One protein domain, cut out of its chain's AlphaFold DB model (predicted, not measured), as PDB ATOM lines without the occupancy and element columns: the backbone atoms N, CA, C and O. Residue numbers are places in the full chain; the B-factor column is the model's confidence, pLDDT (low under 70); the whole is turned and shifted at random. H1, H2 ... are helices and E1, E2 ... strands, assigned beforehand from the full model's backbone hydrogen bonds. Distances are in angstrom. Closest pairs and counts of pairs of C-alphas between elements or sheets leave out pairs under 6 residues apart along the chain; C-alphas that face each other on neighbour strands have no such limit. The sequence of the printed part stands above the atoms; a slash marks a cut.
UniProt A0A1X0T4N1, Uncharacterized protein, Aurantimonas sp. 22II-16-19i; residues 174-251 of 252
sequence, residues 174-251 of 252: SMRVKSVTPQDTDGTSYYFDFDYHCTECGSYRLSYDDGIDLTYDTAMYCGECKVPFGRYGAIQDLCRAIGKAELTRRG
ATOM      1  N   SER A 174      49.503  20.877 -29.453       77.94
ATOM      2  CA  SER A 174      50.483  21.941 -29.574       77.94
ATOM      3  C   SER A 174      50.147  23.068 -28.614       77.94
ATOM      4  O   SER A 174      48.972  23.370 -28.385       77.94
ATOM      5  N   MET A 175      51.184  23.676 -28.045       81.50
ATOM      6  CA  MET A 175      51.075  24.667 -26.987       81.50
ATOM      7  C   MET A 175      52.037  25.819 -27.228       81.50
ATOM      8  O   MET A 175      53.203  25.602 -27.557       81.50
ATOM      9  N   ARG A 176      51.566  27.042 -26.995       82.00
ATOM     10  CA  ARG A 176      52.383  28.254 -27.065       82.00
ATOM     11  C   ARG A 176      52.059  29.175 -25.901       82.00
ATOM     12  O   ARG A 176      50.890  29.382 -25.600       82.00
ATOM     13  N   VAL A 177      53.078  29.774 -25.283       84.56
ATOM     14  CA  VAL A 177      52.857  30.832 -24.287       84.56
ATOM     15  C   VAL A 177      52.286  32.064 -24.984       84.56
ATOM     16  O   VAL A 177      52.934  32.657 -25.849       84.56
ATOM     17  N   LYS A 178      51.070  32.442 -24.600       87.06
ATOM     18  CA  LYS A 178      50.370  33.638 -25.064       87.06
ATOM     19  C   LYS A 178      50.767  34.857 -24.240       87.06
ATOM     20  O   LYS A 178      51.068  35.908 -24.801       87.06
ATOM     21  N   SER A 179      50.777  34.716 -22.917       88.25
ATOM     22  CA  SER A 179      51.105  35.793 -21.983       88.25
ATOM     23  C   SER A 179      51.898  35.254 -20.789       88.25
ATOM     24  O   SER A 179      51.804  34.075 -20.446       88.25
ATOM     25  N   VAL A 180      52.705  36.128 -20.187       89.69
ATOM     26  CA  VAL A 180      53.408  35.881 -18.925       89.69
ATOM     27  C   VAL A 180      53.120  37.080 -18.037       89.69
ATOM     28  O   VAL A 180      53.476  38.201 -18.408       89.69
ATOM     29  N   THR A 181      52.473  36.848 -16.901       90.50
ATOM     30  CA  THR A 181      52.016  37.900 -15.987       90.50
ATOM     31  C   THR A 181      52.549  37.605 -14.587       90.50
ATOM     32  O   THR A 181      52.264  36.523 -14.076       90.50
ATOM     33  N   PRO A 182      53.308  38.509 -13.946       87.12
ATOM     34  CA  PRO A 182      53.699  38.345 -12.547       87.12
ATOM     35  C   PRO A 182      52.454  38.200 -11.668       87.12
ATOM     36  O   PRO A 182      51.497  38.963 -11.810       87.12
ATOM     37  N   GLN A 183      52.447  37.201 -10.796       85.56
ATOM     38  CA  GLN A 183      51.347  36.945  -9.871       85.56
ATOM     39  C   GLN A 183      51.526  37.730  -8.561       85.56
ATOM     40  O   GLN A 183      50.538  38.059  -7.903       85.56
ATOM     41  N   ASP A 184      52.761  38.074  -8.211       81.38
ATOM     42  CA  ASP A 184      53.133  38.840  -7.029       81.38
ATOM     43  C   ASP A 184      53.951  40.092  -7.373       81.38
ATOM     44  O   ASP A 184      54.481  40.274  -8.469       81.38
ATOM     45  N   THR A 185      54.016  41.006  -6.406       75.62
ATOM     46  CA  THR A 185      54.760  42.267  -6.519       75.62
ATOM     47  C   THR A 185      56.274  42.090  -6.459       75.62
ATOM     48  O   THR A 185      56.992  42.999  -6.866       75.62
ATOM     49  N   ASP A 186      56.761  40.965  -5.931       76.62
ATOM     50  CA  ASP A 186      58.190  40.644  -5.864       76.62
ATOM     51  C   ASP A 186      58.700  39.910  -7.119       76.62
ATOM     52  O   ASP A 186      59.912  39.761  -7.277       76.62
ATOM     53  N   GLY A 187      57.804  39.529  -8.041       72.94
ATOM     54  CA  GLY A 187      58.149  38.908  -9.319       72.94
ATOM     55  C   GLY A 187      58.681  37.483  -9.169       72.94
ATOM     56  O   GLY A 187      59.443  37.023 -10.019       72.94
ATOM     57  N   THR A 188      58.324  36.799  -8.081       78.31
ATOM     58  CA  THR A 188      58.792  35.438  -7.790       78.31
ATOM     59  C   THR A 188      57.832  34.363  -8.292       78.31
ATOM     60  O   THR A 188      58.246  33.218  -8.500       78.31
ATOM     61  N   SER A 189      56.575  34.722  -8.568       84.75
ATOM     62  CA  SER A 189      55.588  33.841  -9.186       84.75
ATOM     63  C   SER A 189      54.986  34.449 -10.451       84.75
ATOM     64  O   SER A 189      54.773  35.655 -10.568       84.75
ATOM     65  N   TYR A 190      54.712  33.594 -11.439       87.31
ATOM     66  CA  TYR A 190      54.204  34.000 -12.747       87.31
ATOM     67  C   TYR A 190      53.002  33.150 -13.146       87.31
ATOM     68  O   TYR A 190      53.034  31.918 -13.074       87.31
ATOM     69  N   TYR A 191      51.960  33.821 -13.624       89.62
ATOM     70  CA  TYR A 191      50.857  33.226 -14.354       89.62
ATOM     71  C   TYR A 191      51.189  33.173 -15.847       89.62
ATOM     72  O   TYR A 191      51.708  34.133 -16.421       89.62
ATOM     73  N   PHE A 192      50.867  32.049 -16.479       88.06
ATOM     74  CA  PHE A 192      51.084  31.832 -17.903       88.06
ATOM     75  C   PHE A 192      49.750  31.548 -18.574       88.06
ATOM     76  O   PHE A 192      49.080  30.573 -18.224       88.06
ATOM     77  N   ASP A 193      49.414  32.345 -19.584       89.31
ATOM     78  CA  ASP A 193      48.378  31.962 -20.536       89.31
ATOM     79  C   ASP A 193      49.005  31.134 -21.647       89.31
ATOM     80  O   ASP A 193      50.021  31.524 -22.227       89.31
ATOM     81  N   PHE A 194      48.362  30.026 -21.995       85.62
ATOM     82  CA  PHE A 194      48.761  29.189 -23.118       85.62
ATOM     83  C   PHE A 194      47.667  29.187 -24.184       85.62
ATOM     84  O   PHE A 194      46.490  29.010 -23.872       85.62
ATOM     85  N   ASP A 195      48.070  29.331 -25.443       85.94
ATOM     86  CA  ASP A 195      47.251  28.931 -26.580       85.94
ATOM     87  C   ASP A 195      47.505  27.449 -26.869       85.94
ATOM     88  O   ASP A 195      48.652  26.996 -26.924       85.94
ATOM     89  N   TYR A 196      46.422  26.703 -27.079       85.75
ATOM     90  CA  TYR A 196      46.438  25.268 -27.350       85.75
ATOM     91  C   TYR A 196      45.795  24.995 -28.699       85.75
ATOM     92  O   TYR A 196      44.738  25.550 -28.980       85.75
ATOM     93  N   HIS A 197      46.351  24.095 -29.501       84.06
ATOM     94  CA  HIS A 197      45.641  23.579 -30.669       84.06
ATOM     95  C   HIS A 197      45.928  22.101 -30.914       84.06
ATOM     96  O   HIS A 197      47.025  21.597 -30.677       84.06
ATOM     97  N   CYS A 198      44.912  21.404 -31.410       78.62
ATOM     98  CA  CYS A 198      45.004  20.029 -31.858       78.62
ATOM     99  C   CYS A 198      45.875  19.957 -33.113       78.62
ATOM    100  O   CYS A 198      45.559  20.592 -34.119       78.62
ATOM    101  N   THR A 199      46.928  19.143 -33.097       72.06
ATOM    102  CA  THR A 199      47.803  18.991 -34.268       72.06
ATOM    103  C   THR A 199      47.167  18.184 -35.396       72.06
ATOM    104  O   THR A 199      47.709  18.189 -36.498       72.06
ATOM    105  N   GLU A 200      46.044  17.510 -35.131       69.50
ATOM    106  CA  GLU A 200      45.320  16.697 -36.115       69.50
ATOM    107  C   GLU A 200      44.252  17.492 -36.869       69.50
ATOM    108  O   GLU A 200      44.180  17.416 -38.089       69.50
ATOM    109  N   CYS A 201      43.424  18.274 -36.165       69.75
ATOM    110  CA  CYS A 201      42.319  19.016 -36.789       69.75
ATOM    111  C   CYS A 201      42.430  20.545 -36.682       69.75
ATOM    112  O   CYS A 201      41.550  21.250 -37.162       69.75
ATOM    113  N   GLY A 202      43.463  21.073 -36.018       80.69
ATOM    114  CA  GLY A 202      43.648  22.513 -35.806       80.69
ATOM    115  C   GLY A 202      42.701  23.149 -34.781       80.69
ATOM    116  O   GLY A 202      42.801  24.343 -34.522       80.69
ATOM    117  N   SER A 203      41.783  22.384 -34.178       85.62
ATOM    118  CA  SER A 203      40.840  22.904 -33.182       85.62
ATOM    119  C   SER A 203      41.539  23.354 -31.896       85.62
ATOM    120  O   SER A 203      42.436  22.677 -31.401       85.62
ATOM    121  N   TYR A 204      41.060  24.451 -31.309       88.50
ATOM    122  CA  TYR A 204      41.530  25.007 -30.032       88.50
ATOM    123  C   TYR A 204      40.747  24.472 -28.823       88.50
ATOM    124  O   TYR A 204      40.947  24.909 -27.691       88.50
ATOM    125  N   ARG A 205      39.803  23.550 -29.046       87.94
ATOM    126  CA  ARG A 205      38.933  23.029 -27.988       87.94
ATOM    127  C   ARG A 205      39.591  21.847 -27.287       87.94
ATOM    128  O   ARG A 205      39.878  20.831 -27.919       87.94
ATOM    129  N   LEU A 206      39.765  21.972 -25.975       87.38
ATOM    130  CA  LEU A 206      40.080  20.877 -25.060       87.38
ATOM    131  C   LEU A 206      38.775  20.302 -24.502       87.38
ATOM    132  O   LEU A 206      37.843  21.047 -24.216       87.38
ATOM    133  N   SER A 207      38.706  18.984 -24.362       90.31
ATOM    134  CA  SER A 207      37.568  18.267 -23.787       90.31
ATOM    135  C   SER A 207      38.079  17.183 -22.853       90.31
ATOM    136  O   SER A 207      39.155  16.627 -23.058       90.31
ATOM    137  N   TYR A 208      37.284  16.873 -21.847       90.12
ATOM    138  CA  TYR A 208      37.414  15.712 -20.975       90.12
ATOM    139  C   TYR A 208      36.016  15.112 -20.810       90.12
ATOM    140  O   TYR A 208      35.051  15.675 -21.333       90.12
ATOM    141  N   ASP A 209      35.908  13.955 -20.166       81.12
ATOM    142  CA  ASP A 209      34.611  13.310 -19.975       81.12
ATOM    143  C   ASP A 209      33.752  14.120 -18.988       81.12
ATOM    144  O   ASP A 209      34.184  14.435 -17.874       81.12
ATOM    145  N   ASP A 210      32.534  14.467 -19.410       69.12
ATOM    146  CA  ASP A 210      31.599  15.267 -18.618       69.12
ATOM    147  C   ASP A 210      31.229  14.560 -17.303       69.12
ATOM    148  O   ASP A 210      30.998  13.350 -17.260       69.12
ATOM    149  N   GLY A 211      31.132  15.332 -16.217       67.88
ATOM    150  CA  GLY A 211      30.748  14.820 -14.894       67.88
ATOM    151  C   GLY A 211      31.890  14.208 -14.078       67.88
ATOM    152  O   GLY A 211      31.632  13.655 -13.009       67.88
ATOM    153  N   ILE A 212      33.136  14.321 -14.545       73.56
ATOM    154  CA  ILE A 212      34.332  13.950 -13.784       73.56
ATOM    155  C   ILE A 212      35.030  15.222 -13.292       73.56
ATOM    156  O   ILE A 212      35.280  16.147 -14.067       73.56
ATOM    157  N   ASP A 213      35.367  15.258 -12.000       83.75
ATOM    158  CA  ASP A 213      36.216  16.310 -11.444       83.75
ATOM    159  C   ASP A 213      37.600  16.266 -12.091       83.75
ATOM    160  O   ASP A 213      38.208  15.204 -12.251       83.75
ATOM    161  N   LEU A 214      38.124  17.441 -12.435       83.25
ATOM    162  CA  LEU A 214      39.389  17.561 -13.140       83.25
ATOM    163  C   LEU A 214      40.570  17.242 -12.203       83.25
ATOM    164  O   LEU A 214      41.179  18.112 -11.585       83.25
ATOM    165  N   THR A 215      40.882  15.959 -12.075       85.75
ATOM    166  CA  THR A 215      42.027  15.440 -11.321       85.75
ATOM    167  C   THR A 215      43.265  15.297 -12.203       85.75
ATOM    168  O   THR A 215      43.178  15.302 -13.432       85.75
ATOM    169  N   TYR A 216      44.427  15.101 -11.576       81.25
ATOM    170  CA  TYR A 216      45.703  14.875 -12.262       81.25
ATOM    171  C   TYR A 216      45.651  13.707 -13.271       81.25
ATOM    172  O   TYR A 216      46.316  13.749 -14.306       81.25
ATOM    173  N   ASP A 217      44.816  12.693 -13.015       79.19
ATOM    174  CA  ASP A 217      44.679  11.507 -13.867       79.19
ATOM    175  C   ASP A 217      43.609  11.619 -14.963       79.19
ATOM    176  O   ASP A 217      43.481  10.708 -15.783       79.19
ATOM    177  N   THR A 218      42.874  12.732 -15.016       82.12
ATOM    178  CA  THR A 218      41.793  12.955 -15.988       82.12
ATOM    179  C   THR A 218      42.327  12.900 -17.410       82.12
ATOM    180  O   THR A 218      43.291  13.592 -17.740       82.12
ATOM    181  N   ALA A 219      41.711  12.083 -18.260       80.69
ATOM    182  CA  ALA A 219      42.064  12.018 -19.670       80.69
ATOM    183  C   ALA A 219      41.543  13.256 -20.414       80.69
ATOM    184  O   ALA A 219      40.399  13.673 -20.238       80.69
ATOM    185  N   MET A 220      42.401  13.827 -21.252       86.50
ATOM    186  CA  MET A 220      42.139  15.027 -22.034       86.50
ATOM    187  C   MET A 220      42.175  14.676 -23.520       86.50
ATOM    188  O   MET A 220      43.029  13.907 -23.972       86.50
ATOM    189  N   TYR A 221      41.270  15.274 -24.288       86.81
ATOM    190  CA  TYR A 221      41.053  15.011 -25.707       86.81
ATOM    191  C   TYR A 221      40.813  16.314 -26.472       86.81
ATOM    192  O   TYR A 221      40.454  17.346 -25.896       86.81
ATOM    193  N   CYS A 222      40.932  16.261 -27.796       83.56
ATOM    194  CA  CYS A 222      40.418  17.324 -28.650       83.56
ATOM    195  C   CYS A 222      38.890  17.385 -28.554       83.56
ATOM    196  O   CYS A 222      38.213  16.378 -28.734       83.56
ATOM    197  N   GLY A 223      38.326  18.571 -28.340       87.81
ATOM    198  CA  GLY A 223      36.880  18.768 -28.293       87.81
ATOM    199  C   GLY A 223      36.172  18.479 -29.612       87.81
ATOM    200  O   GLY A 223      35.013  18.070 -29.572       87.81
ATOM    201  N   GLU A 224      36.879  18.614 -30.737       88.56
ATOM    202  CA  GLU A 224      36.337  18.419 -32.084       88.56
ATOM    203  C   GLU A 224      36.555  16.983 -32.588       88.56
ATOM    204  O   GLU A 224      35.611  16.204 -32.667       88.56
ATOM    205  N   CYS A 225      37.803  16.586 -32.873       74.06
ATOM    206  CA  CYS A 225      38.101  15.277 -33.469       74.06
ATOM    207  C   CYS A 225      38.286  14.137 -32.454       74.06
ATOM    208  O   CYS A 225      38.556  13.007 -32.854       74.06
ATOM    209  N   LYS A 226      38.179  14.426 -31.149       83.56
ATOM    210  CA  LYS A 226      38.296  13.454 -30.044       83.56
ATOM    211  C   LYS A 226      39.625  12.690 -29.961       83.56
ATOM    212  O   LYS A 226      39.727  11.738 -29.189       83.56
ATOM    213  N   VAL A 227      40.666  13.112 -30.685       69.62
ATOM    214  CA  VAL A 227      42.010  12.533 -30.532       69.62
ATOM    215  C   VAL A 227      42.513  12.762 -29.097       69.62
ATOM    216  O   VAL A 227      42.333  13.867 -28.571       69.62
ATOM    217  N   PRO A 228      43.108  11.754 -28.431       75.62
ATOM    218  CA  PRO A 228      43.630  11.926 -27.084       75.62
ATOM    219  C   PRO A 228      44.838  12.859 -27.081       75.62
ATOM    220  O   PRO A 228      45.696  12.784 -27.965       75.62
ATOM    221  N   PHE A 229      44.893  13.700 -26.051       76.06
ATOM    222  CA  PHE A 229      46.035  14.552 -25.756       76.06
ATOM    223  C   PHE A 229      46.917  14.020 -24.644       76.06
ATOM    224  O   PHE A 229      48.098  14.313 -24.649       76.06
ATOM    225  N   GLY A 230      46.375  13.264 -23.691       74.62
ATOM    226  CA  GLY A 230      47.118  12.776 -22.530       74.62
ATOM    227  C   GLY A 230      46.331  12.976 -21.242       74.62
ATOM    228  O   GLY A 230      45.124  13.200 -21.276       74.62
ATOM    229  N   ARG A 231      47.000  12.883 -20.092       81.69
ATOM    230  CA  ARG A 231      46.380  13.177 -18.788       81.69
ATOM    231  C   ARG A 231      46.505  14.657 -18.447       81.69
ATOM    232  O   ARG A 231      47.500  15.284 -18.799       81.69
ATOM    233  N   TYR A 232      45.550  15.203 -17.705       85.31
ATOM    234  CA  TYR A 232      45.565  16.603 -17.292       85.31
ATOM    235  C   TYR A 232      46.847  16.967 -16.533       85.31
ATOM    236  O   TYR A 232      47.497  17.953 -16.865       85.31
ATOM    237  N   GLY A 233      47.280  16.123 -15.597       80.38
ATOM    238  CA  GLY A 233      48.523  16.322 -14.857       80.38
ATOM    239  C   GLY A 233      49.777  16.358 -15.732       80.38
ATOM    240  O   GLY A 233      50.670  17.174 -15.511       80.38
ATOM    241  N   ALA A 234      49.810  15.530 -16.778       74.88
ATOM    242  CA  ALA A 234      50.878  15.533 -17.777       74.88
ATOM    243  C   ALA A 234      50.931  16.862 -18.542       74.88
ATOM    244  O   ALA A 234      52.005  17.430 -18.745       74.88
ATOM    245  N   ILE A 235      49.758  17.372 -18.934       81.69
ATOM    246  CA  ILE A 235      49.621  18.667 -19.603       81.69
ATOM    247  C   ILE A 235      50.054  19.791 -18.654       81.69
ATOM    248  O   ILE A 235      50.828  20.648 -19.060       81.69
ATOM    249  N   GLN A 236      49.662  19.757 -17.377       85.00
ATOM    250  CA  GLN A 236      50.116  20.737 -16.382       85.00
ATOM    251  C   GLN A 236      51.639  20.723 -16.188       85.00
ATOM    252  O   GLN A 236      52.262  21.779 -16.071       85.00
ATOM    253  N   ASP A 237      52.258  19.543 -16.147       79.50
ATOM    254  CA  ASP A 237      53.715  19.411 -16.052       79.50
ATOM    255  C   ASP A 237      54.417  19.975 -17.287       79.50
ATOM    256  O   ASP A 237      55.451  20.636 -17.161       79.50
ATOM    257  N   LEU A 238      53.833  19.764 -18.469       76.38
ATOM    258  CA  LEU A 238      54.301  20.368 -19.707       76.38
ATOM    259  C   LEU A 238      54.185  21.896 -19.671       76.38
ATOM    260  O   LEU A 238      55.176  22.570 -19.945       76.38
ATOM    261  N   CYS A 239      53.036  22.448 -19.264       83.62
ATOM    262  CA  CYS A 239      52.858  23.893 -19.083       83.62
ATOM    263  C   CYS A 239      53.947  24.469 -18.177       83.62
ATOM    264  O   CYS A 239      54.590  25.456 -18.522       83.62
ATOM    265  N   ARG A 240      54.191  23.830 -17.025       83.62
ATOM    266  CA  ARG A 240      55.215  24.264 -16.064       83.62
ATOM    267  C   ARG A 240      56.614  24.248 -16.675       83.62
ATOM    268  O   ARG A 240      57.390  25.174 -16.451       83.62
ATOM    269  N   ALA A 241      56.933  23.219 -17.457       77.88
ATOM    270  CA  ALA A 241      58.222  23.111 -18.123       77.88
ATOM    271  C   ALA A 241      58.413  24.189 -19.207       77.88
ATOM    272  O   ALA A 241      59.459  24.837 -19.229       77.88
ATOM    273  N   ILE A 242      57.397  24.428 -20.048       77.81
ATOM    274  CA  ILE A 242      57.412  25.493 -21.064       77.81
ATOM    275  C   ILE A 242      57.514  26.868 -20.392       77.81
ATOM    276  O   ILE A 242      58.342  27.681 -20.787       77.81
ATOM    277  N   GLY A 243      56.724  27.118 -19.343       83.31
ATOM    278  CA  GLY A 243      56.754  28.380 -18.604       83.31
ATOM    279  C   GLY A 243      58.130  28.667 -17.999       83.31
ATOM    280  O   GLY A 243      58.660  29.763 -18.158       83.31
ATOM    281  N   LYS A 244      58.773  27.659 -17.393       82.19
ATOM    282  CA  LYS A 244      60.141  27.786 -16.866       82.19
ATOM    283  C   LYS A 244      61.167  28.120 -17.957       82.19
ATOM    284  O   LYS A 244      62.067  28.930 -17.724       82.19
ATOM    285  N   ALA A 245      61.044  27.507 -19.132       76.75
ATOM    286  CA  ALA A 245      61.917  27.810 -20.263       76.75
ATOM    287  C   ALA A 245      61.690  29.237 -20.787       76.75
ATOM    288  O   ALA A 245      62.649  29.954 -21.065       76.75
ATOM    289  N   GLU A 246      60.434  29.684 -20.839       82.38
ATOM    290  CA  GLU A 246      60.069  31.032 -21.272       82.38
ATOM    291  C   GLU A 246      60.572  32.123 -20.311       82.38
ATOM    292  O   GLU A 246      61.039  33.161 -20.777       82.38
ATOM    293  N   LEU A 247      60.544  31.893 -18.991       84.50
ATOM    294  CA  LEU A 247      61.146  32.811 -18.007       84.50
ATOM    295  C   LEU A 247      62.657  32.925 -18.202       84.50
ATOM    296  O   LEU A 247      63.170  34.025 -18.400       84.50
ATOM    297  N   THR A 248      63.338  31.777 -18.291       83.06
ATOM    298  CA  THR A 248      64.781  31.715 -18.579       83.06
ATOM    299  C   THR A 248      65.127  32.523 -19.834       83.06
ATOM    300  O   THR A 248      66.081  33.298 -19.834       83.06
ATOM    301  N   ARG A 249      64.325  32.397 -20.902       78.00
ATOM    302  CA  ARG A 249      64.515  33.121 -22.169       78.00
ATOM    303  C   ARG A 249      64.330  34.635 -22.034       78.00
ATOM    304  O   ARG A 249      64.980  35.391 -22.751       78.00
ATOM    305  N   ARG A 250      63.435  35.079 -21.151       83.19
ATOM    306  CA  ARG A 250      63.164  36.502 -20.881       83.19
ATOM    307  C   ARG A 250      64.124  37.116 -19.857       83.19
ATOM    308  O   ARG A 250      64.078  38.327 -19.671       83.19
ATOM    309  N   GLY A 251      64.988  36.311 -19.233       84.12
ATOM    310  CA  GLY A 251      65.861  36.752 -18.143       84.12
ATOM    311  C   GLY A 251      65.088  37.082 -16.864       84.12
ATOM    312  O   GLY A 251      65.499  37.984 -16.135       84.12
TER     313      GLY A 251
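AT A GLANCE: This is residues 174 to 251 of the 252 residues of an uncharacterized protein of Aurantimonas sp. 22II-16-19i (UniProt A0A1X0T4N1). A long strand hairpin, E1 and E2, is crossed on one face by helix H1, and a small hairpin, E3 and E4, sits where H1 begins. The 78 printed residues hold four named strands, then one named helix; both two-stranded sheets are antiparallel, and the class is mixed. The elongated whole spans 40 by 26 by 15 A and is only just loose, close to compact, with radius of gyration 14.2 A.

HOW THE PARTS SIT: E1, residues 174 to 182, and E2, residues 190 to 198, form an antiparallel hairpin; N 176 and O 195 are within hydrogen-bond range, 2.9 A. The closest C-alphas of E2 and H1, residues 232 to 250, are Phe 192 and Gly 243, 6.7 A. In H1 every O i to N i+4 pair is within range. E3, residues 219 to 222, and E4, residues 228 to 231, form an antiparallel hairpin; N 220 and O 230 are 2.8 A apart.

IN THESE COORDINATES: E1, 23.9 A, begins at C-alpha 174 (50.483, 21.941, -29.574); H1, 26.8 A, ends at C-alpha 250 (63.164, 36.502, -20.881). E2 measures 25.4 A.

THE WHOLE: The printed part has no cut. E2 to E3 is a long link.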